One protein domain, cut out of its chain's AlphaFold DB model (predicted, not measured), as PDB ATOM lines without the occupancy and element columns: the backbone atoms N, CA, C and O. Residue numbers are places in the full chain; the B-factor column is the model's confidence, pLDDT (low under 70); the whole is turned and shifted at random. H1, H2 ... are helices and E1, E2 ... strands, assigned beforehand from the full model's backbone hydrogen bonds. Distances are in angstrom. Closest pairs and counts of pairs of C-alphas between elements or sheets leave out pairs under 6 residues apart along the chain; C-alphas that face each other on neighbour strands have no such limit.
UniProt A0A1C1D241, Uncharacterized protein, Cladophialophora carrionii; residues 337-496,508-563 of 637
ATOM      1  N   GLN A 337     132.625 156.372 214.694       86.05
ATOM      2  CA  GLN A 337     132.144 157.469 213.863       86.05
ATOM      3  C   GLN A 337     131.134 156.984 212.819       86.05
ATOM      4  O   GLN A 337     131.046 155.804 212.472       86.05
ATOM      5  N   VAL A 338     130.350 157.933 212.322       88.05
ATOM      6  CA  VAL A 338     129.476 157.759 211.162       88.05
ATOM      7  C   VAL A 338     130.272 158.144 209.917       88.05
ATOM      8  O   VAL A 338     131.038 159.104 209.954       88.05
ATOM      9  N   ALA A 339     130.103 157.411 208.817       87.46
ATOM     10  CA  ALA A 339     130.772 157.739 207.566       87.46
ATOM     11  C   ALA A 339     130.179 159.013 206.942       87.46
ATOM     12  O   ALA A 339     128.962 159.189 206.858       87.46
ATOM     13  N   ASP A 340     131.059 159.879 206.454       86.44
ATOM     14  CA  ASP A 340     130.738 161.139 205.791       86.44
ATOM     15  C   ASP A 340     131.099 161.109 204.291       86.44
ATOM     16  O   ASP A 340     131.473 160.082 203.716       86.44
ATOM     17  N   ALA A 341     130.985 162.256 203.617       80.09
ATOM     18  CA  ALA A 341     131.301 162.356 202.195       80.09
ATOM     19  C   ALA A 341     132.797 162.181 201.864       80.09
ATOM     20  O   ALA A 341     133.126 161.884 200.712       80.09
ATOM     21  N   ARG A 342     133.687 162.363 202.845       84.06
ATOM     22  CA  ARG A 342     135.149 162.299 202.693       84.06
ATOM     23  C   ARG A 342     135.721 160.937 203.075       84.06
ATOM     24  O   ARG A 342     136.853 160.635 202.710       84.06
ATOM     25  N   THR A 343     134.935 160.122 203.766       88.73
ATOM     26  CA  THR A 343     135.320 158.811 204.269       88.73
ATOM     27  C   THR A 343     135.817 157.905 203.144       88.73
ATOM     28  O   THR A 343     135.151 157.709 202.121       88.73
ATOM     29  N   ARG A 344     136.996 157.321 203.358       90.40
ATOM     30  CA  ARG A 344     137.596 156.294 202.505       90.40
ATOM     31  C   ARG A 344     137.835 155.046 203.341       90.40
ATOM     32  O   ARG A 344     138.210 155.144 204.502       90.40
ATOM     33  N   VAL A 345     137.607 153.883 202.743       91.67
ATOM     34  CA  VAL A 345     137.869 152.584 203.366       91.67
ATOM     35  C   VAL A 345     138.665 151.707 202.423       91.67
ATOM     36  O   VAL A 345     138.516 151.797 201.202       91.67
ATOM     37  N   ARG A 346     139.499 150.839 202.995       89.24
ATOM     38  CA  ARG A 346     140.245 149.843 202.231       89.24
ATOM     39  C   ARG A 346     139.331 148.700 201.815       89.24
ATOM     40  O   ARG A 346     138.468 148.284 202.590       89.24
ATOM     41  N   ALA A 347     139.570 148.133 200.636       82.58
ATOM     42  CA  ALA A 347     138.852 146.941 200.178       82.58
ATOM     43  C   ALA A 347     138.988 145.754 201.153       82.58
ATOM     44  O   ALA A 347     138.048 144.985 201.338       82.58
ATOM     45  N   SER A 348     140.148 145.642 201.805       84.12
ATOM     46  CA  SER A 348     140.501 144.605 202.779       84.12
ATOM     47  C   SER A 348     140.346 145.065 204.237       84.12
ATOM     48  O   SER A 348     141.067 144.578 205.107       84.12
ATOM     49  N   SER A 349     139.479 146.048 204.513       87.64
ATOM     50  CA  SER A 349     139.269 146.533 205.887       87.64
ATOM     51  C   SER A 349     138.728 145.418 206.783       87.64
ATOM     52  O   SER A 349     137.813 144.691 206.396       87.64
ATOM     53  N   THR A 350     139.266 145.305 207.996       90.63
ATOM     54  CA  THR A 350     138.806 144.323 208.983       90.63
ATOM     55  C   THR A 350     137.428 144.713 209.507       90.63
ATOM     56  O   THR A 350     137.245 145.828 209.999       90.63
ATOM     57  N   ILE A 351     136.472 143.787 209.443       91.29
ATOM     58  CA  ILE A 351     135.152 143.956 210.054       91.29
ATOM     59  C   ILE A 351     135.145 143.285 211.423       91.29
ATOM     60  O   ILE A 351     135.407 142.089 211.536       91.29
ATOM     61  N   LEU A 352     134.837 144.055 212.462       89.28
ATOM     62  CA  LEU A 352     134.603 143.547 213.809       89.28
ATOM     63  C   LEU A 352     133.103 143.477 214.076       89.28
ATOM     64  O   LEU A 352     132.343 144.309 213.587       89.28
ATOM     65  N   THR A 353     132.679 142.493 214.863       89.46
ATOM     66  CA  THR A 353     131.317 142.433 215.400       89.46
ATOM     67  C   THR A 353     131.399 142.542 216.916       89.46
ATOM     68  O   THR A 353     131.948 141.648 217.556       89.46
ATOM     69  N   ILE A 354     130.884 143.632 217.481       82.57
ATOM     70  CA  ILE A 354     130.881 143.911 218.924       82.57
ATOM     71  C   ILE A 354     129.421 144.050 219.349       82.57
ATOM     72  O   ILE A 354     128.689 144.831 218.756       82.57
ATOM     73  N   GLU A 355     128.969 143.235 220.306       83.42
ATOM     74  CA  GLU A 355     127.571 143.225 220.788       83.42
ATOM     75  C   GLU A 355     126.504 143.064 219.678       83.42
ATOM     76  O   GLU A 355     125.356 143.475 219.813       83.42
ATOM     77  N   GLY A 356     126.873 142.419 218.566       84.38
ATOM     78  CA  GLY A 356     126.005 142.234 217.396       84.38
ATOM     79  C   GLY A 356     126.032 143.393 216.394       84.38
ATOM     80  O   GLY A 356     125.494 143.250 215.295       84.38
ATOM     81  N   GLU A 357     126.701 144.499 216.716       87.17
ATOM     82  CA  GLU A 357     126.933 145.612 215.801       87.17
ATOM     83  C   GLU A 357     128.205 145.388 214.986       87.17
ATOM     84  O   GLU A 357     129.236 144.959 215.508       87.17
ATOM     85  N   LYS A 358     128.140 145.681 213.686       92.66
ATOM     86  CA  LYS A 358     129.295 145.560 212.796       92.66
ATOM     87  C   LYS A 358     130.022 146.889 212.690       92.66
ATOM     88  O   LYS A 358     129.404 147.935 212.507       92.66
ATOM     89  N   LEU A 359     131.343 146.823 212.758       92.07
ATOM     90  CA  LEU A 359     132.236 147.970 212.712       92.07
ATOM     91  C   LEU A 359     133.325 147.723 211.668       92.07
ATOM     92  O   LEU A 359     133.974 146.679 211.680       92.07
ATOM     93  N   VAL A 360     133.547 148.689 210.779       92.97
ATOM     94  CA  VAL A 360     134.703 148.696 209.875       92.97
ATOM     95  C   VAL A 360     135.871 149.348 210.599       92.97
ATOM     96  O   VAL A 360     135.783 150.522 210.959       92.97
ATOM     97  N   ARG A 361     136.969 148.617 210.791       90.79
ATOM     98  CA  ARG A 361     138.220 149.191 211.291       90.79
ATOM     99  C   ARG A 361     138.902 149.974 210.171       90.79
ATOM    100  O   ARG A 361     139.250 149.387 209.147       90.79
ATOM    101  N   VAL A 362     139.079 151.278 210.365       87.47
ATOM    102  CA  VAL A 362     139.756 152.157 209.395       87.47
ATOM    103  C   VAL A 362     141.251 152.224 209.691       87.47
ATOM    104  O   VAL A 362     142.067 152.091 208.782       87.47
ATOM    105  N   ASP A 363     141.604 152.368 210.965       83.55
ATOM    106  CA  ASP A 363     142.977 152.344 211.464       83.55
ATOM    107  C   ASP A 363     143.013 151.726 212.876       83.55
ATOM    108  O   ASP A 363     142.134 150.946 213.248       83.55
ATOM    109  N   ASP A 364     144.058 151.991 213.656       79.36
ATOM    110  CA  ASP A 364     144.181 151.434 215.002       79.36
ATOM    111  C   ASP A 364     143.178 152.034 215.996       79.36
ATOM    112  O   ASP A 364     142.798 151.349 216.944       79.36
ATOM    113  N   THR A 365     142.700 153.260 215.773       80.15
ATOM    114  CA  THR A 365     141.877 154.020 216.725       80.15
ATOM    115  C   THR A 365     140.471 154.351 216.214       80.15
ATOM    116  O   THR A 365     139.612 154.678 217.027       80.15
ATOM    117  N   HIS A 366     140.184 154.252 214.916       84.20
ATOM    118  CA  HIS A 366     138.918 154.666 214.305       84.20
ATOM    119  C   HIS A 366     138.120 153.487 213.744       84.20
ATOM    120  O   HIS A 366     138.609 152.660 212.964       84.20
ATOM    121  N   PHE A 367     136.836 153.477 214.092       90.74
ATOM    122  CA  PHE A 367     135.851 152.510 213.639       90.74
ATOM    123  C   PHE A 367     134.649 153.228 213.048       90.74
ATOM    124  O   PHE A 367     134.197 154.254 213.558       90.74
ATOM    125  N   LEU A 368     134.104 152.654 211.985       93.22
ATOM    126  CA  LEU A 368     132.905 153.153 211.332       93.22
ATOM    127  C   LEU A 368     131.768 152.161 211.504       93.22
ATOM    128  O   LEU A 368     131.956 150.964 211.282       93.22
ATOM    129  N   TYR A 369     130.581 152.658 211.844       93.74
ATOM    130  CA  TYR A 369     129.387 151.817 211.896       93.74
ATOM    131  C   TYR A 369     129.115 151.168 210.543       93.74
ATOM    132  O   TYR A 369     129.175 151.824 209.500       93.74
ATOM    133  N   ALA A 370     128.767 149.886 210.569       95.80
ATOM    134  CA  ALA A 370     128.485 149.096 209.387       95.80
ATOM    135  C   ALA A 370     127.202 148.279 209.550       95.80
ATOM    136  O   ALA A 370     126.808 147.887 210.647       95.80
ATOM    137  N   VAL A 371     126.548 148.000 208.430       95.32
ATOM    138  CA  VAL A 371     125.362 147.150 208.369       95.32
ATOM    139  C   VAL A 371     125.363 146.379 207.057       95.32
ATOM    140  O   VAL A 371     125.748 146.902 206.012       95.32
ATOM    141  N   ASN A 372     124.934 145.121 207.080       93.88
ATOM    142  CA  ASN A 372     124.784 144.361 205.844       93.88
ATOM    143  C   ASN A 372     123.643 144.945 205.012       93.88
ATOM    144  O   ASN A 372     122.568 145.256 205.521       93.88
ATOM    145  N   ALA A 373     123.864 145.056 203.708       92.99
ATOM    146  CA  ALA A 373     122.822 145.425 202.772       92.99
ATOM    147  C   ALA A 373     121.779 144.299 202.691       92.99
ATOM    148  O   ALA A 373     122.021 143.266 202.069       92.99
ATOM    149  N   GLU A 374     120.606 144.502 203.298       90.16
ATOM    150  CA  GLU A 374     119.546 143.483 203.402       90.16
ATOM    151  C   GLU A 374     119.171 142.864 202.043       90.16
ATOM    152  O   GLU A 374     118.996 141.652 201.925       90.16
ATOM    153  N   TYR A 375     119.140 143.674 200.981       88.32
ATOM    154  CA  TYR A 375     118.827 143.236 199.614       88.32
ATOM    155  C   TYR A 375     119.892 142.319 198.973       88.32
ATOM    156  O   TYR A 375     119.623 141.718 197.926       88.32
ATOM    157  N   LEU A 376     121.079 142.199 199.578       90.30
ATOM    158  CA  LEU A 376     122.150 141.278 199.175       90.30
ATOM    159  C   LEU A 376     122.196 139.997 200.015       90.30
ATOM    160  O   LEU A 376     122.895 139.060 199.641       90.30
ATOM    161  N   LEU A 377     121.451 139.930 201.121       84.94
ATOM    162  CA  LEU A 377     121.404 138.743 201.978       84.94
ATOM    163  C   LEU A 377     120.482 137.648 201.419       84.94
ATOM    164  O   LEU A 377     120.604 136.487 201.799       84.94
ATOM    165  N   GLY A 378     119.571 137.994 200.503       83.25
ATOM    166  CA  GLY A 378     118.647 137.040 199.894       83.25
ATOM    167  C   GLY A 378     117.719 137.636 198.829       83.25
ATOM    168  O   GLY A 378     117.909 138.748 198.329       83.25
ATOM    169  N   GLY A 379     116.697 136.867 198.452       83.08
ATOM    170  CA  GLY A 379     115.672 137.258 197.479       83.08
ATOM    171  C   GLY A 379     115.941 136.776 196.049       83.08
ATOM    172  O   GLY A 379     116.772 135.904 195.813       83.08
ATOM    173  N   THR A 380     115.224 137.343 195.078       85.25
ATOM    174  CA  THR A 380     115.307 136.938 193.664       85.25
ATOM    175  C   THR A 380     116.640 137.329 193.031       85.25
ATOM    176  O   THR A 380     117.187 138.394 193.324       85.25
ATOM    177  N   ASN A 381     117.149 136.491 192.124       86.41
ATOM    178  CA  ASN A 381     118.368 136.749 191.353       86.41
ATOM    179  C   ASN A 381     118.133 137.761 190.213       86.41
ATOM    180  O   ASN A 381     118.255 137.449 189.029       86.41
ATOM    181  N   THR A 382     117.745 138.980 190.572       87.23
ATOM    182  CA  THR A 382     117.406 140.057 189.641       87.23
ATOM    183  C   THR A 382     118.313 141.260 189.864       87.23
ATOM    184  O   THR A 382     118.697 141.568 190.994       87.23
ATOM    185  N   THR A 383     118.656 141.955 188.780       89.37
ATOM    186  CA  THR A 383     119.400 143.216 188.857       89.37
ATOM    187  C   THR A 383     118.454 144.331 189.305       89.37
ATOM    188  O   THR A 383     117.436 144.573 188.660       89.37
ATOM    189  N   ILE A 384     118.786 145.023 190.397       91.16
ATOM    190  CA  ILE A 384     118.054 146.201 190.887       91.16
ATOM    191  C   ILE A 384     118.848 147.439 190.475       91.16
ATOM    192  O   ILE A 384     119.805 147.833 191.147       91.16
ATOM    193  N   ARG A 385     118.476 148.022 189.334       89.29
ATOM    194  CA  ARG A 385     119.168 149.173 188.740       89.29
ATOM    195  C   ARG A 385     118.919 150.455 189.530       89.29
ATOM    196  O   ARG A 385     117.888 150.616 190.180       89.29
ATOM    197  N   ARG A 386     119.869 151.386 189.439       88.76
ATOM    198  CA  ARG A 386     119.649 152.775 189.856       88.76
ATOM    199  C   ARG A 386     118.796 153.502 188.823       88.76
ATOM    200  O   ARG A 386     118.739 153.087 187.669       88.76
ATOM    201  N   TYR A 387     118.176 154.606 189.231       86.08
ATOM    202  CA  TYR A 387     117.308 155.414 188.370       86.08
ATOM    203  C   TYR A 387     117.991 155.817 187.051       86.08
ATOM    204  O   TYR A 387     117.393 155.680 185.988       86.08
ATOM    205  N   GLN A 388     119.274 156.192 187.105       84.23
ATOM    206  CA  GLN A 388     120.088 156.589 185.949       84.23
ATOM    207  C   GLN A 388     120.124 155.521 184.843       84.23
ATOM    208  O   GLN A 388     120.101 155.852 183.664       84.23
ATOM    209  N   CYS A 389     120.118 154.240 185.218       83.83
ATOM    210  CA  CYS A 389     120.137 153.104 184.292       83.83
ATOM    211  C   CYS A 389     118.790 152.361 184.262       83.83
ATOM    212  O   CYS A 389     118.682 151.295 183.662       83.83
ATOM    213  N   GLY A 390     117.751 152.890 184.918       79.97
ATOM    214  CA  GLY A 390     116.464 152.209 185.084       79.97
ATOM    215  C   GLY A 390     115.711 151.997 183.770       79.97
ATOM    216  O   GLY A 390     114.937 151.053 183.652       79.97
ATOM    217  N   HIS A 391     115.989 152.838 182.774       82.34
ATOM    218  CA  HIS A 391     115.435 152.758 181.424       82.34
ATOM    219  C   HIS A 391     116.094 151.675 180.549       82.34
ATOM    220  O   HIS A 391     115.591 151.385 179.466       82.34
ATOM    221  N   TRP A 392     117.204 151.069 180.988       84.73
ATOM    222  CA  TRP A 392     117.876 150.027 180.214       84.73
ATOM    223  C   TRP A 392     117.067 148.725 180.250       84.73
ATOM    224  O   TRP A 392     116.620 148.297 181.325       84.73
ATOM    225  N   PRO A 393     116.890 148.058 179.099       75.55
ATOM    226  CA  PRO A 393     116.069 146.864 179.014       75.55
ATOM    227  C   PRO A 393     116.680 145.729 179.858       75.55
ATOM    228  O   PRO A 393     117.899 145.561 179.907       75.55
ATOM    229  N   PRO A 394     115.860 144.912 180.540       65.40
ATOM    230  CA  PRO A 394     116.353 143.771 181.314       65.40
ATOM    231  C   PRO A 394     116.926 142.643 180.447       65.40
ATOM    232  O   PRO A 394     117.700 141.842 180.951       65.40
ATOM    233  N   HIS A 395     116.552 142.583 179.169       64.74
ATOM    234  CA  HIS A 395     117.044 141.621 178.187       64.74
ATOM    235  C   HIS A 395     117.118 142.294 176.820       64.74
ATOM    236  O   HIS A 395     116.301 143.160 176.505       64.74
ATOM    237  N   VAL A 396     118.076 141.882 175.996       58.56
ATOM    238  CA  VAL A 396     118.165 142.365 174.618       58.56
ATOM    239  C   VAL A 396     117.230 141.512 173.747       58.56
ATOM    240  O   VAL A 396     117.376 140.287 173.734       58.56
ATOM    241  N   PRO A 397     116.254 142.104 173.033       50.69
ATOM    242  CA  PRO A 397     115.464 141.381 172.037       50.69
ATOM    243  C   PRO A 397     116.385 140.878 170.917       50.69
ATOM    244  O   PRO A 397     117.291 141.601 170.531       50.69
ATOM    245  N   SER A 398     116.159 139.667 170.393       48.53
ATOM    246  CA  SER A 398     117.029 138.996 169.402       48.53
ATOM    247  C   SER A 398     117.636 139.918 168.332       48.53
ATOM    248  O   SER A 398     116.891 140.737 167.796       48.53
ATOM    249  N   VAL A 399     118.910 139.680 167.977       52.24
ATOM    250  CA  VAL A 399     119.767 140.132 166.844       52.24
ATOM    251  C   VAL A 399     119.234 141.230 165.907       52.24
ATOM    252  O   VAL A 399     119.948 142.176 165.605       52.24
ATOM    253  N   ALA A 400     117.990 141.153 165.446       45.24
ATOM    254  CA  ALA A 400     117.392 142.122 164.535       45.24
ATOM    255  C   ALA A 400     117.266 143.562 165.089       45.24
ATOM    256  O   ALA A 400     117.276 144.488 164.287       45.24
ATOM    257  N   ASN A 401     117.161 143.777 166.412       57.00
ATOM    258  CA  ASN A 401     116.910 145.112 167.003       57.00
ATOM    259  C   ASN A 401     117.877 145.498 168.143       57.00
ATOM    260  O   ASN A 401     117.586 146.410 168.920       57.00
ATOM    261  N   GLU A 402     119.024 144.826 168.276       60.96
ATOM    262  CA  GLU A 402     119.869 144.947 169.476       60.96
ATOM    263  C   GLU A 402     120.456 146.348 169.694       60.96
ATOM    264  O   GLU A 402     120.733 146.708 170.837       60.96
ATOM    265  N   ARG A 403     120.624 147.150 168.634       63.91
ATOM    266  CA  ARG A 403     121.299 148.457 168.713       63.91
ATOM    267  C   ARG A 403     120.439 149.565 169.295       63.91
ATOM    268  O   ARG A 403     120.920 150.332 170.118       63.91
ATOM    269  N   ALA A 404     119.167 149.632 168.907       61.72
ATOM    270  CA  ALA A 404     118.295 150.758 169.251       61.72
ATOM    271  C   ALA A 404     117.941 150.835 170.747       61.72
ATOM    272  O   ALA A 404     117.492 151.873 171.219       61.72
ATOM    273  N   VAL A 405     118.124 149.742 171.495       73.03
ATOM    274  CA  VAL A 405     117.739 149.655 172.914       73.03
ATOM    275  C   VAL A 405     118.935 149.821 173.861       73.03
ATOM    276  O   VAL A 405     118.764 149.897 175.077       73.03
ATOM    277  N   ARG A 406     120.161 149.844 173.327       76.81
ATOM    278  CA  ARG A 406     121.392 149.871 174.120       76.81
ATOM    279  C   ARG A 406     121.955 151.300 174.235       76.81
ATOM    280  O   ARG A 406     121.741 152.111 173.337       76.81
ATOM    281  N   PRO A 407     122.689 151.622 175.315       85.06
ATOM    282  CA  PRO A 407     123.292 152.943 175.504       85.06
ATOM    283  C   PRO A 407     124.284 153.314 174.393       85.06
ATOM    284  O   PRO A 407     125.150 152.508 174.061       85.06
ATOM    285  N   ALA A 408     124.217 154.551 173.885       84.75
ATOM    286  CA  ALA A 408     125.103 155.046 172.822       84.75
ATOM    287  C   ALA A 408     126.597 154.950 173.180       84.75
ATOM    288  O   ALA A 408     127.405 154.607 172.320       84.75
ATOM    289  N   VAL A 409     126.932 155.124 174.466       86.33
ATOM    290  CA  VAL A 409     128.302 155.014 175.004       86.33
ATOM    291  C   VAL A 409     128.981 153.690 174.658       86.33
ATOM    292  O   VAL A 409     130.200 153.605 174.671       86.33
ATOM    293  N   LEU A 410     128.225 152.631 174.356       87.71
ATOM    294  CA  LEU A 410     128.790 151.356 173.922       87.71
ATOM    295  C   LEU A 410     129.438 151.445 172.541       87.71
ATOM    296  O   LEU A 410     130.449 150.796 172.321       87.71
ATOM    297  N   PHE A 411     128.897 152.249 171.632       87.48
ATOM    298  CA  PHE A 411     129.365 152.300 170.248       87.48
ATOM    299  C   PHE A 411     130.530 153.268 170.039       87.48
ATOM    300  O   PHE A 411     131.178 153.199 168.996       87.48
ATOM    301  N   GLU A 412     130.831 154.118 171.020       87.13
ATOM    302  CA  GLU A 412     131.962 155.047 170.967       87.13
ATOM    303  C   GLU A 412     133.302 154.287 170.908       87.13
ATOM    304  O   GLU A 412     133.575 153.405 171.736       87.13
ATOM    305  N   LEU A 413     134.143 154.614 169.920       81.22
ATOM    306  CA  LEU A 413     135.460 153.986 169.732       81.22
ATOM    307  C   LEU A 413     136.426 154.390 170.846       81.22
ATOM    308  O   LEU A 413     137.039 153.531 171.482       81.22
ATOM    309  N   TYR A 414     136.494 155.688 171.123       76.62
ATOM    310  CA  TYR A 414     137.270 156.305 172.191       76.62
ATOM    311  C   TYR A 414     136.346 157.146 173.068       76.62
ATOM    312  O   TYR A 414     135.385 157.720 172.551       76.62
ATOM    313  N   PRO A 415     136.604 157.244 174.379       73.62
ATOM    314  CA  PRO A 415     135.772 158.081 175.216       73.62
ATOM    315  C   PRO A 415     135.961 159.546 174.855       73.62
ATOM    316  O   PRO A 415     137.084 160.013 174.651       73.62
ATOM    317  N   THR A 416     134.851 160.269 174.824       73.31
ATOM    318  CA  THR A 416     134.823 161.706 174.554       73.31
ATOM    319  C   THR A 416     134.255 162.474 175.747       73.31
ATOM    320  O   THR A 416     133.629 161.902 176.642       73.31
ATOM    321  N   GLY A 417     134.522 163.782 175.794       73.95
ATOM    322  CA  GLY A 417     134.018 164.660 176.852       73.95
ATOM    323  C   GLY A 417     134.541 164.292 178.243       73.95
ATOM    324  O   GLY A 417     135.733 164.048 178.422       73.95
ATOM    325  N   GLU A 418     133.641 164.244 179.225       66.99
ATOM    326  CA  GLU A 418     133.957 163.961 180.636       66.99
ATOM    327  C   GLU A 418     134.562 162.565 180.857       66.99
ATOM    328  O   GLU A 418     135.292 162.351 181.823       66.99
ATOM    329  N   TYR A 419     134.313 161.624 179.942       65.32
ATOM    330  CA  TYR A 419     134.809 160.250 180.042       65.32
ATOM    331  C   TYR A 419     136.190 160.058 179.401       65.32
ATOM    332  O   TYR A 419     136.754 158.965 179.493       65.32
ATOM    333  N   ALA A 420     136.727 161.082 178.721       68.06
ATOM    334  CA  ALA A 420     137.982 160.992 177.982       68.06
ATOM    335  C   ALA A 420     139.143 160.527 178.879       68.06
ATOM    336  O   ALA A 420     139.322 161.013 179.999       68.06
ATOM    337  N   TYR A 421     139.974 159.614 178.362       64.80
ATOM    338  CA  TYR A 421     141.182 159.157 179.051       64.80
ATOM    339  C   TYR A 421     142.269 160.232 179.005       64.80
ATOM    340  O   TYR A 421     143.184 160.182 178.185       64.80
ATOM    341  N   THR A 422     142.172 161.212 179.895       61.43
ATOM    342  CA  THR A 422     143.262 162.147 180.185       61.43
ATOM    343  C   THR A 422     144.224 161.519 181.195       61.43
ATOM    344  O   THR A 422     143.877 160.563 181.886       61.43
ATOM    345  N   ALA A 423     145.447 162.044 181.314       57.00
ATOM    346  CA  ALA A 423     146.360 161.624 182.385       57.00
ATOM    347  C   ALA A 423     145.757 161.855 183.790       57.00
ATOM    348  O   ALA A 423     146.110 161.155 184.735       57.00
ATOM    349  N   GLU A 424     144.819 162.800 183.901       54.40
ATOM    350  CA  GLU A 424     144.096 163.159 185.126       54.40
ATOM    351  C   GLU A 424     142.956 162.172 185.438       54.40
ATOM    352  O   GLU A 424     142.818 161.737 186.578       54.40
ATOM    353  N   ASN A 425     142.209 161.739 184.415       55.56
ATOM    354  CA  ASN A 425     141.100 160.776 184.523       55.56
ATOM    355  C   ASN A 425     141.542 159.329 184.236       55.56
ATOM    356  O   ASN A 425     140.720 158.421 184.087       55.56
ATOM    357  N   GLY A 426     142.855 159.120 184.108       54.18
ATOM    358  CA  GLY A 426     143.467 157.896 183.621       54.18
ATOM    359  C   GLY A 426     143.004 156.692 184.424       54.18
ATOM    360  O   GLY A 426     143.196 156.625 185.641       54.18
ATOM    361  N   ARG A 427     142.413 155.708 183.734       55.30
ATOM    362  CA  ARG A 427     142.036 154.445 184.367       55.30
ATOM    363  C   ARG A 427     143.276 153.849 185.008       55.30
ATOM    364  O   ARG A 427     144.224 153.460 184.322       55.30
ATOM    365  N   ARG A 428     143.262 153.750 186.332       58.32
ATOM    366  CA  ARG A 428     144.294 153.011 187.049       58.32
ATOM    367  C   ARG A 428     144.198 151.554 186.598       58.32
ATOM    368  O   ARG A 428     143.113 150.976 186.592       58.32
ATOM    369  N   LYS A 429     145.327 150.952 186.202       53.79
ATOM    370  CA  LYS A 429     145.380 149.514 185.862       53.79
ATOM    371  C   LYS A 429     144.869 148.645 187.013       53.79
ATOM    372  O   LYS A 429     144.302 147.582 186.780       53.79
ATOM    373  N   GLN A 430     145.057 149.116 188.243       61.76
ATOM    374  CA  GLN A 430     144.599 148.470 189.462       61.76
ATOM    375  C   GLN A 430     143.493 149.304 190.113       61.76
ATOM    376  O   GLN A 430     143.578 150.533 190.157       61.76
ATOM    377  N   ALA A 431     142.461 148.626 190.623       63.77
ATOM    378  CA  ALA A 431     141.436 149.270 191.435       63.77
ATOM    379  C   ALA A 431     142.108 149.987 192.620       63.77
ATOM    380  O   ALA A 431     143.082 149.465 193.172       63.77
ATOM    381  N   PRO A 432     141.637 151.180 193.010       68.86
ATOM    382  CA  PRO A 432     142.233 151.877 194.135       68.86
ATOM    383  C   PRO A 432     142.093 151.016 195.399       68.86
ATOM    384  O   PRO A 432     141.027 150.456 195.657       68.86
ATOM    385  N   GLN A 433     143.173 150.908 196.182       79.01
ATOM    386  CA  GLN A 433     143.161 150.157 197.447       79.01
ATOM    387  C   GLN A 433     142.123 150.716 198.429       79.01
ATOM    388  O   GLN A 433     141.568 149.971 199.235       79.01
ATOM    389  N   GLU A 434     141.845 152.019 198.319       88.23
ATOM    390  CA  GLU A 434     140.871 152.756 199.110       88.23
ATOM    391  C   GLU A 434     139.776 153.346 198.223       88.23
ATOM    392  O   GLU A 434     140.039 153.914 197.162       88.23
ATOM    393  N   PHE A 435     138.530 153.255 198.672       90.93
ATOM    394  CA  PHE A 435     137.382 153.807 197.964       90.93
ATOM    395  C   PHE A 435     136.390 154.449 198.931       90.93
ATOM    396  O   PHE A 435     136.426 154.222 200.138       90.93
ATOM    397  N   ARG A 436     135.482 155.276 198.401       92.45
ATOM    398  CA  ARG A 436     134.368 155.805 199.202       92.45
ATOM    399  C   ARG A 436     133.345 154.686 199.414       92.45
ATOM    400  O   ARG A 436     132.887 154.140 198.408       92.45
ATOM    401  N   PRO A 437     132.985 154.326 200.655       94.48
ATOM    402  CA  PRO A 437     131.988 153.297 200.893       94.48
ATOM    403  C   PRO A 437     130.591 153.793 200.516       94.48
ATOM    404  O   PRO A 437     130.276 154.980 200.611       94.48
ATOM    405  N   GLN A 438     129.732 152.871 200.100       94.34
ATOM    406  CA  GLN A 438     128.307 153.121 200.009       94.34
ATOM    407  C   GLN A 438     127.728 153.129 201.425       94.34
ATOM    408  O   GLN A 438     127.871 152.149 202.152       94.34
ATOM    409  N   CYS A 439     127.052 154.215 201.791       93.48
ATOM    410  CA  CYS A 439     126.427 154.360 203.101       93.48
ATOM    411  C   CYS A 439     124.902 154.311 202.996       93.48
ATOM    412  O   CYS A 439     124.328 154.612 201.943       93.48
ATOM    413  N   ASP A 440     124.247 153.933 204.088       92.18
ATOM    414  CA  ASP A 440     122.807 154.112 204.239       92.18
ATOM    415  C   ASP A 440     122.446 155.558 204.632       92.18
ATOM    416  O   ASP A 440     123.302 156.438 204.744       92.18
ATOM    417  N   ILE A 441     121.153 155.812 204.853       89.61
ATOM    418  CA  ILE A 441     120.645 157.139 205.243       89.61
ATOM    419  C   ILE A 441     121.133 157.612 206.622       89.61
ATOM    420  O   ILE A 441     121.006 158.794 206.928       89.61
ATOM    421  N   PHE A 442     121.666 156.705 207.443       90.29
ATOM    422  CA  PHE A 442     122.201 156.984 208.775       90.29
ATOM    423  C   PHE A 442     123.731 157.108 208.763       90.29
ATOM    424  O   PHE A 442     124.334 157.258 209.821       90.29
ATOM    425  N   GLY A 443     124.359 157.039 207.581       90.35
ATOM    426  CA  GLY A 443     125.807 157.099 207.401       90.35
ATOM    427  C   GLY A 443     126.547 155.842 207.876       90.35
ATOM    428  O   GLY A 443     127.746 155.891 208.140       90.35
ATOM    429  N   ARG A 444     125.858 154.701 207.978       94.18
ATOM    430  CA  ARG A 444     126.483 153.396 208.234       94.18
ATOM    431  C   ARG A 444     126.968 152.800 206.920       94.18
ATOM    432  O   ARG A 444     126.258 152.858 205.915       94.18
ATOM    433  N   ILE A 445     128.149 152.196 206.926       95.76
ATOM    434  CA  ILE A 445     128.730 151.534 205.758       95.76
ATOM    435  C   ILE A 445     127.917 150.289 205.409       95.76
ATOM    436  O   ILE A 445     127.707 149.416 206.249       95.76
ATOM    437  N   LEU A 446     127.503 150.181 204.149       95.76
ATOM    438  CA  LEU A 446     126.839 148.995 203.632       95.76
ATOM    439  C   LEU A 446     127.858 147.900 203.310       95.76
ATOM    440  O   LEU A 446     128.796 148.110 202.537       95.76
ATOM    441  N   LEU A 447     127.632 146.717 203.879       95.51
ATOM    442  CA  LEU A 447     128.424 145.514 203.644       95.51
ATOM    443  C   LEU A 447     127.706 144.551 202.690       95.51
ATOM    444  O   LEU A 447     126.474 144.472 202.673       95.51
ATOM    445  N   ASN A 448     128.476 143.789 201.916       92.95
ATOM    446  CA  ASN A 448     127.955 142.678 201.121       92.95
ATOM    447  C   ASN A 448     127.626 141.441 201.991       92.95
ATOM    448  O   ASN A 448     127.716 141.465 203.218       92.95
ATOM    449  N   ALA A 449     127.253 140.328 201.352       87.68
ATOM    450  CA  ALA A 449     126.967 139.065 202.041       87.68
ATOM    451  C   ALA A 449     128.199 138.381 202.679       87.68
ATOM    452  O   ALA A 449     128.035 137.431 203.437       87.68
ATOM    453  N   TYR A 450     129.412 138.854 202.377       88.49
ATOM    454  CA  TYR A 450     130.694 138.335 202.867       88.49
ATOM    455  C   TYR A 450     131.409 139.333 203.788       88.49
ATOM    456  O   TYR A 450     132.625 139.261 203.939       88.49
ATOM    457  N   ASP A 451     130.667 140.292 204.349       90.95
ATOM    458  CA  ASP A 451     131.184 141.327 205.243       90.95
ATOM    459  C   ASP A 451     132.348 142.125 204.644       90.95
ATOM    460  O   ASP A 451     133.363 142.373 205.283       90.95
ATOM    461  N   ARG A 452     132.191 142.559 203.391       91.36
ATOM    462  CA  ARG A 452     133.092 143.522 202.747       91.36
ATOM    463  C   ARG A 452     132.361 144.826 202.439       91.36
ATOM    464  O   ARG A 452     131.199 144.770 202.021       91.36
ATOM    465  N   PRO A 453     133.012 145.988 202.620       93.95
ATOM    466  CA  PRO A 453     132.406 147.279 202.321       93.95
ATOM    467  C   PRO A 453     132.087 147.403 200.830       93.95
ATOM    468  O   PRO A 453     132.905 147.080 199.973       93.95
ATOM    469  N   LEU A 454     130.892 147.894 200.511       94.54
ATOM    470  CA  LEU A 454     130.490 148.161 199.133       94.54
ATOM    471  C   LEU A 454     131.077 149.493 198.658       94.54
ATOM    472  O   LEU A 454     130.903 150.512 199.321       94.54
ATOM    473  N   LYS A 455     131.697 149.526 197.475       93.42
ATOM    474  CA  LYS A 455     132.140 150.778 196.837       93.42
ATOM    475  C   LYS A 455     130.957 151.657 196.437       93.42
ATOM    476  O   LYS A 455     130.009 151.171 195.824       93.42
ATOM    477  N   PHE A 456     130.996 152.951 196.735       92.19
ATOM    478  CA  PHE A 456     130.010 153.911 196.247       92.19
ATOM    479  C   PHE A 456     130.207 154.181 194.753       92.19
ATOM    480  O   PHE A 456     131.305 154.513 194.317       92.19
ATOM    481  N   SER A 457     129.119 154.104 193.990       90.74
ATOM    482  CA  SER A 457     129.041 154.605 192.618       90.74
ATOM    483  C   SER A 457     127.617 155.087 192.345       90.74
ATOM    484  O   SER A 457     126.645 154.472 192.803       90.74
ATOM    485  N   LYS A 458     127.496 156.202 191.610       89.35
ATOM    486  CA  LYS A 458     126.206 156.778 191.191       89.35
ATOM    487  C   LYS A 458     125.502 155.894 190.146       89.35
ATOM    488  O   LYS A 458     124.296 156.042 189.966       89.35
ATOM    489  N   LEU A 459     126.222 154.970 189.499       90.59
ATOM    490  CA  LEU A 459     125.735 154.189 188.357       90.59
ATOM    491  C   LEU A 459     125.569 152.698 188.657       90.59
ATOM    492  O   LEU A 459     124.632 152.080 188.150       90.59
ATOM    493  N   ILE A 460     126.421 152.115 189.507       92.47
ATOM    494  CA  ILE A 460     126.357 150.673 189.776       92.47
ATOM    495  C   ILE A 460     124.998 150.268 190.389       92.47
ATOM    496  O   ILE A 460     124.533 150.937 191.323       92.47
ATOM    497  N   PRO A 461     124.350 149.184 189.913       92.70
ATOM    498  CA  PRO A 461     123.109 148.673 190.495       92.70
ATOM    499  C   PRO A 461     123.211 148.441 192.008       92.70
ATOM    500  O   PRO A 461     124.289 148.177 192.535       92.70
ATOM    501  N   TYR A 462     122.088 148.494 192.726       91.74
ATOM    502  CA  TYR A 462     122.061 148.104 194.142       91.74
ATOM    503  C   TYR A 462     122.355 146.610 194.291       91.74
ATOM    504  O   TYR A 462     123.170 146.201 195.110       91.74
ATOM    505  N   LYS A 463     121.727 145.810 193.431       93.15
ATOM    506  CA  LYS A 463     121.880 144.361 193.349       93.15
ATOM    507  C   LYS A 463     122.149 143.976 191.907       93.15
ATOM    508  O   LYS A 463     121.527 144.532 191.002       93.15
ATOM    509  N   VAL A 464     123.040 143.022 191.699       92.72
ATOM    510  CA  VAL A 464     123.427 142.525 190.380       92.72
ATOM    511  C   VAL A 464     123.005 141.060 190.270       92.72
ATOM    512  O   VAL A 464     123.306 140.257 191.149       92.72
ATOM    513  N   SER A 465     122.293 140.703 189.199       90.16
ATOM    514  CA  SER A 465     121.978 139.301 188.909       90.16
ATOM    515  C   SER A 465     123.245 138.524 188.541       90.16
ATOM    516  O   SER A 465     124.109 139.037 187.828       90.16
ATOM    517  N   THR A 466     123.329 137.247 188.920       89.00
ATOM    518  CA  THR A 466     124.382 136.340 188.427       89.00
ATOM    519  C   THR A 466     124.314 136.118 186.908       89.00
ATOM    520  O   THR A 466     125.264 135.599 186.312       89.00
ATOM    521  N   GLU A 467     123.228 136.551 186.263       87.66
ATOM    522  CA  GLU A 467     122.979 136.508 184.820       87.66
ATOM    523  C   GLU A 467     123.116 137.881 184.140       87.66
ATOM    524  O   GLU A 467     122.708 138.020 182.996       87.66
ATOM    525  N   ILE A 468     123.715 138.887 184.800       89.54
ATOM    526  CA  ILE A 468     123.969 140.188 184.159       89.54
ATOM    527  C   ILE A 468     124.704 140.017 182.818       89.54
ATOM    528  O   ILE A 468     125.671 139.245 182.702       89.54
ATOM    529  N   GLU A 469     124.212 140.741 181.815       88.15
ATOM    530  CA  GLU A 469     124.734 140.716 180.454       88.15
ATOM    531  C   GLU A 469     126.091 141.429 180.362       88.15
ATOM    532  O   GLU A 469     126.388 142.378 181.096       88.15
ATOM    533  N   GLY A 470     126.930 140.968 179.436       89.38
ATOM    534  CA  GLY A 470     128.275 141.501 179.221       89.38
ATOM    535  C   GLY A 470     128.269 142.971 178.815       89.38
ATOM    536  O   GLY A 470     129.065 143.755 179.329       89.38
ATOM    537  N   TRP A 471     127.350 143.350 177.928       88.25
ATOM    538  CA  TRP A 471     127.213 144.727 177.453       88.25
ATOM    539  C   TRP A 471     126.795 145.700 178.558       88.25
ATOM    540  O   TRP A 471     127.242 146.841 178.554       88.25
ATOM    541  N   GLU A 472     125.960 145.273 179.509       91.02
ATOM    542  CA  GLU A 472     125.488 146.145 180.591       91.02
ATOM    543  C   GLU A 472     126.647 146.480 181.533       91.02
ATOM    544  O   GLU A 472     126.866 147.642 181.873       91.02
ATOM    545  N   MET A 473     127.443 145.467 181.890       91.31
ATOM    546  CA  MET A 473     128.678 145.673 182.649       91.31
ATOM    547  C   MET A 473     129.664 146.569 181.893       91.31
ATOM    548  O   MET A 473     130.316 147.413 182.501       91.31
ATOM    549  N   GLU A 474     129.776 146.400 180.572       88.84
ATOM    550  CA  GLU A 474     130.642 147.235 179.741       88.84
ATOM    551  C   GLU A 474     130.198 148.699 179.753       88.84
ATOM    552  O   GLU A 474     131.020 149.567 180.028       88.84
ATOM    553  N   ALA A 475     128.910 148.972 179.531       89.85
ATOM    554  CA  ALA A 475     128.361 150.324 179.551       89.85
ATOM    555  C   ALA A 475     128.590 151.002 180.910       89.85
ATOM    556  O   ALA A 475     129.034 152.145 180.962       89.85
ATOM    557  N   LEU A 476     128.352 150.283 182.013       90.66
ATOM    558  CA  LEU A 476     128.590 150.801 183.364       90.66
ATOM    559  C   LEU A 476     130.067 151.123 183.609       90.66
ATOM    560  O   LEU A 476     130.366 152.190 184.126       90.66
ATOM    561  N   CYS A 477     130.990 150.246 183.201       86.74
ATOM    562  CA  CYS A 477     132.430 150.511 183.303       86.74
ATOM    563  C   CYS A 477     132.914 151.644 182.385       86.74
ATOM    564  O   CYS A 477     133.983 152.192 182.631       86.74
ATOM    565  N   ARG A 478     132.193 151.952 181.299       83.87
ATOM    566  CA  ARG A 478     132.512 153.086 180.420       83.87
ATOM    567  C   ARG A 478     132.068 154.413 181.026       83.87
ATOM    568  O   ARG A 478     132.803 155.386 180.936       83.87
ATOM    569  N   LEU A 479     130.902 154.428 181.668       84.59
ATOM    570  CA  LEU A 479     130.375 155.612 182.349       84.59
ATOM    571  C   LEU A 479     131.039 155.860 183.717       84.59
ATOM    572  O   LEU A 479     131.118 156.993 184.171       84.59
ATOM    573  N   ASP A 480     131.506 154.808 184.388       84.20
ATOM    574  CA  ASP A 480     132.257 154.881 185.642       84.20
ATOM    575  C   ASP A 480     133.506 153.995 185.520       84.20
ATOM    576  O   ASP A 480     133.482 152.787 185.783       84.20
ATOM    577  N   ALA A 481     134.607 154.613 185.073       77.30
ATOM    578  CA  ALA A 481     135.891 153.954 184.798       77.30
ATOM    579  C   ALA A 481     136.512 153.274 186.030       77.30
ATOM    580  O   ALA A 481     137.402 152.422 185.908       77.30
ATOM    581  N   ASP A 482     136.016 153.651 187.202       80.11
ATOM    582  CA  ASP A 482     136.447 153.223 188.515       80.11
ATOM    583  C   ASP A 482     135.829 151.872 188.920       80.11
ATOM    584  O   ASP A 482     136.265 151.267 189.906       80.11
ATOM    585  N   LEU A 483     134.827 151.381 188.178       87.17
ATOM    586  CA  LEU A 483     134.202 150.078 188.398       87.17
ATOM    587  C   LEU A 483     135.042 148.926 187.832       87.17
ATOM    588  O   LEU A 483     135.471 148.918 186.672       87.17
ATOM    589  N   CYS A 484     135.196 147.877 188.635       85.99
ATOM    590  CA  CYS A 484     135.842 146.622 188.273       85.99
ATOM    591  C   CYS A 484     134.893 145.425 188.448       85.99
ATOM    592  O   CYS A 484     133.809 145.529 189.014       85.99
ATOM    593  N   ASN A 485     135.304 144.242 187.977       89.28
ATOM    594  CA  ASN A 485     134.477 143.033 188.086       89.28
ATOM    595  C   ASN A 485     134.135 142.661 189.536       89.28
ATOM    596  O   ASN A 485     133.071 142.092 189.771       89.28
ATOM    597  N   GLN A 486     135.011 142.981 190.495       89.85
ATOM    598  CA  GLN A 486     134.761 142.712 191.909       89.85
ATOM    599  C   GLN A 486     133.563 143.515 192.428       89.85
ATOM    600  O   GLN A 486     132.735 142.956 193.139       89.85
ATOM    601  N   ASP A 487     133.388 144.763 191.981       92.64
ATOM    602  CA  ASP A 487     132.265 145.612 192.396       92.64
ATOM    603  C   ASP A 487     130.903 145.030 191.988       92.64
ATOM    604  O   ASP A 487     129.919 145.168 192.724       92.64
ATOM    605  N   PHE A 488     130.842 144.364 190.825       93.66
ATOM    606  CA  PHE A 488     129.656 143.629 190.374       93.66
ATOM    607  C   PHE A 488     129.444 142.371 191.202       93.66
ATOM    608  O   PHE A 488     128.327 142.117 191.651       93.66
ATOM    609  N   LEU A 489     130.511 141.596 191.419       92.94
ATOM    610  CA  LEU A 489     130.452 140.386 192.224       92.94
ATOM    611  C   LEU A 489     129.955 140.708 193.630       92.94
ATOM    612  O   LEU A 489     129.100 139.982 194.132       92.94
ATOM    613  N   ASP A 490     130.461 141.753 194.278       92.52
ATOM    614  CA  ASP A 490     130.103 142.138 195.651       92.52
ATOM    615  C   ASP A 490     128.626 142.513 195.812       92.52
ATOM    616  O   ASP A 490     128.113 142.521 196.926       92.52
ATOM    617  N   ARG A 491     127.921 142.750 194.703       93.92
ATOM    618  CA  ARG A 491     126.479 143.022 194.649       93.92
ATOM    619  C   ARG A 491     125.648 141.848 194.145       93.92
ATOM    620  O   ARG A 491     124.439 141.997 193.956       93.92
ATOM    621  N   MET A 492     126.267 140.696 193.908       93.05
ATOM    622  CA  MET A 492     125.557 139.453 193.624       93.05
ATOM    623  C   MET A 492     125.164 138.759 194.922       93.05
ATOM    624  O   MET A 492     125.854 138.868 195.936       93.05
ATOM    625  N   LEU A 493     124.062 138.013 194.870       89.12
ATOM    626  CA  LEU A 493     123.675 137.149 195.979       89.12
ATOM    627  C   LEU A 493     124.760 136.100 196.259       89.12
ATOM    628  O   LEU A 493     125.446 135.665 195.326       89.12
ATOM    629  N   PRO A 494     124.923 135.685 197.528       81.82
ATOM    630  CA  PRO A 494     125.787 134.567 197.859       81.82
ATOM    631  C   PRO A 494     125.234 133.275 197.254       81.82
ATOM    632  O   PRO A 494     124.028 133.149 197.024       81.82
ATOM    633  N   ASP A 495     126.117 132.302 197.040       72.48
ATOM    634  CA  ASP A 495     125.718 130.963 196.621       72.48
ATOM    635  C   ASP A 495     124.944 130.301 197.749       72.48
ATOM    636  O   ASP A 495     125.511 129.729 198.679       72.48
ATOM    637  N   THR A 496     123.620 130.410 197.711       56.28
ATOM    638  CA  THR A 496     122.787 129.701 198.665       56.28
ATOM    639  C   THR A 496     122.876 128.213 198.339       56.28
ATOM    640  O   THR A 496     122.347 127.734 197.340       56.28
ATOM    641  N   PRO A 508     129.231 133.668 189.387       86.40
ATOM    642  CA  PRO A 508     130.248 133.604 188.356       86.40
ATOM    643  C   PRO A 508     131.594 134.052 188.923       86.40
ATOM    644  O   PRO A 508     131.666 134.952 189.755       86.40
ATOM    645  N   SER A 509     132.679 133.460 188.434       86.27
ATOM    646  CA  SER A 509     134.016 133.973 188.729       86.27
ATOM    647  C   SER A 509     134.266 135.300 188.001       86.27
ATOM    648  O   SER A 509     133.637 135.596 186.978       86.27
ATOM    649  N   ARG A 510     135.261 136.071 188.460       86.09
ATOM    650  CA  ARG A 510     135.760 137.270 187.758       86.09
ATOM    651  C   ARG A 510     136.085 136.981 186.285       86.09
ATOM    652  O   ARG A 510     135.718 137.771 185.416       86.09
ATOM    653  N   GLY A 511     136.708 135.834 186.004       81.78
ATOM    654  CA  GLY A 511     136.996 135.375 184.641       81.78
ATOM    655  C   GLY A 511     135.733 135.097 183.820       81.78
ATOM    656  O   GLY A 511     135.665 135.456 182.647       81.78
ATOM    657  N   THR A 512     134.687 134.545 184.444       85.46
ATOM    658  CA  THR A 512     133.392 134.317 183.780       85.46
ATOM    659  C   THR A 512     132.744 135.635 183.354       85.46
ATOM    660  O   THR A 512     132.269 135.736 182.223       85.46
ATOM    661  N   LEU A 513     132.757 136.658 184.216       88.70
ATOM    662  CA  LEU A 513     132.229 137.988 183.880       88.70
ATOM    663  C   LEU A 513     133.048 138.680 182.786       88.70
ATOM    664  O   LEU A 513     132.466 139.218 181.844       88.70
ATOM    665  N   ASN A 514     134.380 138.594 182.848       85.39
ATOM    666  CA  ASN A 514     135.258 139.091 181.783       85.39
ATOM    667  C   ASN A 514     134.960 138.432 180.432       85.39
ATOM    668  O   ASN A 514     134.864 139.123 179.420       85.39
ATOM    669  N   ASN A 515     134.756 137.115 180.412       82.11
ATOM    670  CA  ASN A 515     134.419 136.396 179.186       82.11
ATOM    671  C   ASN A 515     133.052 136.811 178.627       82.11
ATOM    672  O   ASN A 515     132.915 136.956 177.413       82.11
ATOM    673  N   ARG A 516     132.054 137.064 179.487       85.14
ATOM    674  CA  ARG A 516     130.757 137.613 179.050       85.14
ATOM    675  C   ARG A 516     130.913 138.996 178.426       85.14
ATOM    676  O   ARG A 516     130.434 139.200 177.315       85.14
ATOM    677  N   ARG A 517     131.626 139.908 179.101       86.28
ATOM    678  CA  ARG A 517     131.936 141.246 178.566       86.28
ATOM    679  C   ARG A 517     132.605 141.138 177.209       86.28
ATOM    680  O   ARG A 517     132.119 141.736 176.265       86.28
ATOM    681  N   ARG A 518     133.661 140.328 177.093       83.14
ATOM    682  CA  ARG A 518     134.394 140.110 175.839       83.14
ATOM    683  C   ARG A 518     133.478 139.628 174.715       83.14
ATOM    684  O   ARG A 518     133.537 140.180 173.625       83.14
ATOM    685  N   ARG A 519     132.626 138.633 174.975       80.83
ATOM    686  CA  ARG A 519     131.691 138.103 173.973       80.83
ATOM    687  C   ARG A 519     130.716 139.166 173.477       80.83
ATOM    688  O   ARG A 519     130.505 139.280 172.273       80.83
ATOM    689  N   ASP A 520     130.139 139.943 174.385       84.88
ATOM    690  CA  ASP A 520     129.219 141.015 174.004       84.88
ATOM    691  C   ASP A 520     129.938 142.184 173.330       84.88
ATOM    692  O   ASP A 520     129.397 142.763 172.392       84.88
ATOM    693  N   ARG A 521     131.181 142.473 173.731       84.36
ATOM    694  CA  ARG A 521     132.053 143.435 173.051       84.36
ATOM    695  C   ARG A 521     132.263 143.042 171.589       84.36
ATOM    696  O   ARG A 521     132.103 143.879 170.712       84.36
ATOM    697  N   MET A 522     132.533 141.760 171.324       80.59
ATOM    698  CA  MET A 522     132.664 141.234 169.960       80.59
ATOM    699  C   MET A 522     131.358 141.325 169.171       80.59
ATOM    700  O   MET A 522     131.371 141.756 168.024       80.59
ATOM    701  N   ARG A 523     130.229 140.942 169.784       83.00
ATOM    702  CA  ARG A 523     128.897 141.010 169.154       83.00
ATOM    703  C   ARG A 523     128.555 142.410 168.676       83.00
ATOM    704  O   ARG A 523     128.120 142.569 167.544       83.00
ATOM    705  N   LEU A 524     128.787 143.386 169.548       78.01
ATOM    706  CA  LEU A 524     128.519 144.795 169.298       78.01
ATOM    707  C   LEU A 524     129.645 145.510 168.552       78.01
ATOM    708  O   LEU A 524     129.506 146.695 168.269       78.01
ATOM    709  N   ARG A 525     130.752 144.813 168.269       83.12
ATOM    710  CA  ARG A 525     131.936 145.370 167.610       83.12
ATOM    711  C   ARG A 525     132.499 146.596 168.325       83.12
ATOM    712  O   ARG A 525     132.669 147.649 167.735       83.12
ATOM    713  N   ILE A 526     132.815 146.438 169.604       82.49
ATOM    714  CA  ILE A 526     133.252 147.516 170.496       82.49
ATOM    715  C   ILE A 526     134.708 147.294 170.947       82.49
ATOM    716  O   ILE A 526     135.102 146.165 171.239       82.49
ATOM    717  N   LEU A 527     135.495 148.368 171.082       81.00
ATOM    718  CA  LEU A 527     136.858 148.312 171.630       81.00
ATOM    719  C   LEU A 527     136.892 148.383 173.172       81.00
ATOM    720  O   LEU A 527     136.049 149.034 173.792       81.00
ATOM    721  N   PRO A 528     137.855 147.734 173.848       75.99
ATOM    722  CA  PRO A 528     138.097 147.947 175.275       75.99
ATOM    723  C   PRO A 528     138.497 149.396 175.587       75.99
ATOM    724  O   PRO A 528     139.232 150.021 174.830       75.99
ATOM    725  N   TRP A 529     138.073 149.897 176.750       72.34
ATOM    726  CA  TRP A 529     138.423 151.220 177.280       72.34
ATOM    727  C   TRP A 529     139.198 151.095 178.605       72.34
ATOM    728  O   TRP A 529     138.713 150.403 179.503       72.34
ATOM    729  N   PRO A 530     140.380 151.721 178.781       66.99
ATOM    730  CA  PRO A 530     141.198 152.361 177.759       66.99
ATOM    731  C   PRO A 530     141.651 151.337 176.737       66.99
ATOM    732  O   PRO A 530     141.765 150.150 177.046       66.99
ATOM    733  N   VAL A 531     141.900 151.832 175.533       68.55
ATOM    734  CA  VAL A 531     142.472 151.045 174.450       68.55
ATOM    735  C   VAL A 531     143.869 150.608 174.901       68.55
ATOM    736  O   VAL A 531     144.718 151.472 175.142       68.55
ATOM    737  N   PRO A 532     144.117 149.300 175.104       66.99
ATOM    738  CA  PRO A 532     145.448 148.821 175.443       66.99
ATOM    739  C   PRO A 532     146.440 149.220 174.351       66.99
ATOM    740  O   PRO A 532     146.079 149.252 173.176       66.99
ATOM    741  N   HIS A 533     147.698 149.473 174.724       66.61
ATOM    742  CA  HIS A 533     148.764 149.657 173.731       66.61
ATOM    743  C   HIS A 533     148.859 148.450 172.787       66.61
ATOM    744  O   HIS A 533     149.072 148.624 171.590       66.61
ATOM    745  N   ASP A 534     148.598 147.258 173.327       71.97
ATOM    746  CA  ASP A 534     148.575 145.999 172.597       71.97
ATOM    747  C   ASP A 534     147.126 145.539 172.426       71.97
ATOM    748  O   ASP A 534     146.540 144.856 173.272       71.97
ATOM    749  N   LEU A 535     146.513 145.975 171.330       72.46
ATOM    750  CA  LEU A 535     145.166 145.561 170.962       72.46
ATOM    751  C   LEU A 535     145.118 144.059 170.689       72.46
ATOM    752  O   LEU A 535     145.987 143.520 170.001       72.46
ATOM    753  N   SER A 536     144.074 143.384 171.178       76.99
ATOM    754  CA  SER A 536     143.893 141.963 170.884       76.99
ATOM    755  C   SER A 536     143.646 141.744 169.386       76.99
ATOM    756  O   SER A 536     143.196 142.650 168.689       76.99
ATOM    757  N   TYR A 537     143.878 140.528 168.874       80.97
ATOM    758  CA  TYR A 537     143.584 140.186 167.469       80.97
ATOM    759  C   TYR A 537     142.163 140.610 167.044       80.97
ATOM    760  O   TYR A 537     141.953 141.137 165.954       80.97
ATOM    761  N   ALA A 538     141.185 140.425 167.934       80.37
ATOM    762  CA  ALA A 538     139.813 140.870 167.732       80.37
ATOM    763  C   ALA A 538     139.688 142.391 167.561       80.37
ATOM    764  O   ALA A 538     139.009 142.846 166.646       80.37
ATOM    765  N   ASP A 539     140.355 143.156 168.424       83.58
ATOM    766  CA  ASP A 539     140.335 144.619 168.404       83.58
ATOM    767  C   ASP A 539     141.029 145.160 167.149       83.58
ATOM    768  O   ASP A 539     140.538 146.076 166.497       83.58
ATOM    769  N   GLN A 540     142.145 144.545 166.754       83.72
ATOM    770  CA  GLN A 540     142.846 144.890 165.518       83.72
ATOM    771  C   GLN A 540     141.978 144.618 164.288       83.72
ATOM    772  O   GLN A 540     141.937 145.435 163.371       83.72
ATOM    773  N   ARG A 541     141.264 143.485 164.259       84.84
ATOM    774  CA  ARG A 541     140.334 143.188 163.167       84.84
ATOM    775  C   ARG A 541     139.175 144.176 163.142       84.84
ATOM    776  O   ARG A 541     138.816 144.640 162.069       84.84
ATOM    777  N   LEU A 542     138.634 144.527 164.306       86.30
ATOM    778  CA  LEU A 542     137.601 145.549 164.412       86.30
ATOM    779  C   LEU A 542     138.070 146.873 163.797       86.30
ATOM    780  O   LEU A 542     137.354 147.435 162.980       86.30
ATOM    781  N   ILE A 543     139.290 147.319 164.115       85.49
ATOM    782  CA  ILE A 543     139.865 148.541 163.535       85.49
ATOM    783  C   ILE A 543     140.035 148.434 162.019       85.49
ATOM    784  O   ILE A 543     139.741 149.389 161.312       85.49
ATOM    785  N   LYS A 544     140.469 147.279 161.503       87.27
ATOM    786  CA  LYS A 544     140.600 147.052 160.052       87.27
ATOM    787  C   LYS A 544     139.261 147.074 159.309       87.27
ATOM    788  O   LYS A 544     139.253 147.305 158.107       87.27
ATOM    789  N   GLU A 545     138.160 146.773 159.994       88.92
ATOM    790  CA  GLU A 545     136.816 146.758 159.410       88.92
ATOM    791  C   GLU A 545     136.092 148.111 159.523       88.92
ATOM    792  O   GLU A 545     135.020 148.255 158.938       88.92
ATOM    793  N   LEU A 546     136.647 149.085 160.256       88.81
ATOM    794  CA  LEU A 546     136.111 150.446 160.317       88.81
ATOM    795  C   LEU A 546     136.339 151.171 158.992       88.81
ATOM    796  O   LEU A 546     137.439 151.155 158.443       88.81
ATOM    797  N   ASP A 547     135.296 151.837 158.511       89.61
ATOM    798  CA  ASP A 547     135.394 152.779 157.408       89.61
ATOM    799  C   ASP A 547     135.908 154.148 157.892       89.61
ATOM    800  O   ASP A 547     135.984 154.447 159.094       89.61
ATOM    801  N   ASP A 548     136.271 155.004 156.934       89.74
ATOM    802  CA  ASP A 548     136.732 156.365 157.222       89.74
ATOM    803  C   ASP A 548     135.677 157.156 158.008       89.74
ATOM    804  O   ASP A 548     136.017 157.931 158.901       89.74
ATOM    805  N   TRP A 549     134.392 156.912 157.722       91.41
ATOM    806  CA  TRP A 549     133.277 157.556 158.409       91.41
ATOM    807  C   TRP A 549     133.210 157.164 159.889       91.41
ATOM    808  O   TRP A 549     133.176 158.043 160.746       91.41
ATOM    809  N   GLY A 550     133.252 155.869 160.222       88.92
ATOM    810  CA  GLY A 550     133.197 155.403 161.610       88.92
ATOM    811  C   GLY A 550     134.385 155.896 162.430       88.92
ATOM    812  O   GLY A 550     134.246 156.212 163.612       88.92
ATOM    813  N   THR A 551     135.541 156.045 161.782       86.31
ATOM    814  CA  THR A 551     136.732 156.645 162.391       86.31
ATOM    815  C   THR A 551     136.539 158.141 162.660       86.31
ATOM    816  O   THR A 551     136.863 158.604 163.753       86.31
ATOM    817  N   GLN A 552     135.994 158.893 161.697       88.29
ATOM    818  CA  GLN A 552     135.728 160.332 161.834       88.29
ATOM    819  C   GLN A 552     134.669 160.630 162.902       88.29
ATOM    820  O   GLN A 552     134.858 161.524 163.723       88.29
ATOM    821  N   GLU A 553     133.596 159.843 162.933       89.09
ATOM    822  CA  GLU A 553     132.476 159.995 163.869       89.09
ATOM    823  C   GLU A 553     132.695 159.244 165.196       89.09
ATOM    824  O   GLU A 553     131.800 159.180 166.041       89.09
ATOM    825  N   ASN A 554     133.888 158.670 165.403       87.76
ATOM    826  CA  ASN A 554     134.276 157.967 166.627       87.76
ATOM    827  C   ASN A 554     133.275 156.862 167.038       87.76
ATOM    828  O   ASN A 554     132.959 156.690 168.217       87.76
ATOM    829  N   THR A 555     132.753 156.100 166.076       87.76
ATOM    830  CA  THR A 555     131.650 155.168 166.319       87.76
ATOM    831  C   THR A 555     131.763 153.861 165.542       87.76
ATOM    832  O   THR A 555     132.230 153.795 164.409       87.76
ATOM    833  N   THR A 556     131.275 152.796 166.168       87.69
ATOM    834  CA  THR A 556     131.155 151.442 165.603       87.69
ATOM    835  C   THR A 556     129.730 151.129 165.154       87.69
ATOM    836  O   THR A 556     129.458 150.036 164.658       87.69
ATOM    837  N   VAL A 557     128.803 152.086 165.296       85.18
ATOM    838  CA  VAL A 557     127.355 151.871 165.145       85.18
ATOM    839  C   VAL A 557     126.935 151.341 163.771       85.18
ATOM    840  O   VAL A 557     125.895 150.689 163.668       85.18
ATOM    841  N   HIS A 558     127.711 151.591 162.712       82.81
ATOM    842  CA  HIS A 558     127.407 151.124 161.354       82.81
ATOM    843  C   HIS A 558     127.950 149.734 161.031       82.81
ATOM    844  O   HIS A 558     127.421 149.068 160.141       82.81
ATOM    845  N   LEU A 559     128.933 149.238 161.782       86.55
ATOM    846  CA  LEU A 559     129.477 147.906 161.547       86.55
ATOM    847  C   LEU A 559     128.428 146.849 161.862       86.55
ATOM    848  O   LEU A 559     127.840 146.914 162.930       86.55
ATOM    849  N   ARG A 560     128.187 145.871 160.981       84.97
ATOM    850  CA  ARG A 560     127.202 144.787 161.200       84.97
ATOM    851  C   ARG A 560     127.536 143.949 162.441       84.97
ATOM    852  O   ARG A 560     128.702 143.678 162.683       84.97
ATOM    853  N   ASP A 561     126.544 143.492 163.194       80.90
ATOM    854  CA  ASP A 561     126.815 142.649 164.362       80.90
ATOM    855  C   ASP A 561     127.418 141.316 163.900       80.90
ATOM    856  O   ASP A 561     127.094 140.819 162.815       80.90
ATOM    857  N   LEU A 562     128.317 140.744 164.704       82.11
ATOM    858  CA  LEU A 562     128.889 139.440 164.375       82.11
ATOM    859  C   LEU A 562     127.857 138.331 164.580       82.11
ATOM    860  O   LEU A 562     127.215 138.227 165.632       82.11
ATOM    861  N   MET A 563     127.758 137.444 163.595       82.99
ATOM    862  CA  MET A 563     126.958 136.231 163.699       82.99
ATOM    863  C   MET A 563     127.613 135.240 164.669       82.99
ATOM    864  O   MET A 563     128.815 135.289 164.940       82.99
TER     865      MET A 563
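Overview. This is residues 337 to 496 and 508 to 563 of the 637 residues of an uncharacterized protein of Cladophialophora carrionii (UniProt A0A1C1D241). This elongated model has little regular structure: a small twisted sheet at one end, H2, H3 and H4 in the middle, H5 and H6 at the other end. The printed part has 216 residues, 66 in four strands and six helices, class mixed. It is compact, radius of gyration of the C-alphas 19.2 A, spanning 64 by 39 by 28 A.

Along the chain. Find C-alpha 351 at (135.152, 143.956, 210.054), where E1, residues 351 to 354, begins; next come E2, residues 357 to 361, E3, residues 366 to 372, H1, residues 374 to 377, E4, residues 445 to 447, H2, residues 470 to 479, H3, residues 485 to 489, H4, residues 510 to 523, 20.2 A from first to last C-alpha, H5, residues 537 to 545, and H6, residues 548 to 552, which ends with C-alpha 552 at (135.728, 160.332, 161.834).

Arrangement. The mixed sheet runs E1 E2 E3 E4, antiparallel hairpins then parallel E4; N 352 and O 359 are 2.9 A apart, N 360 and O 368 2.8 A, N 371 and O 445 2.8 A. H4 touches H2, about perpendicular at 89 degrees; C-alphas 470 and 517 are closest, 3.7 A. H2 to H6 have every O i to N i+4 pair within hydrogen-bond range.

Size, cuts and confidence. Residues 497-507 are cut out, a 13.3 A gap. Links H1-E4, E4-H2 and H4-H5 are long. pLDDT is under 70 at 394-404, 418-432, 496 and 530-533.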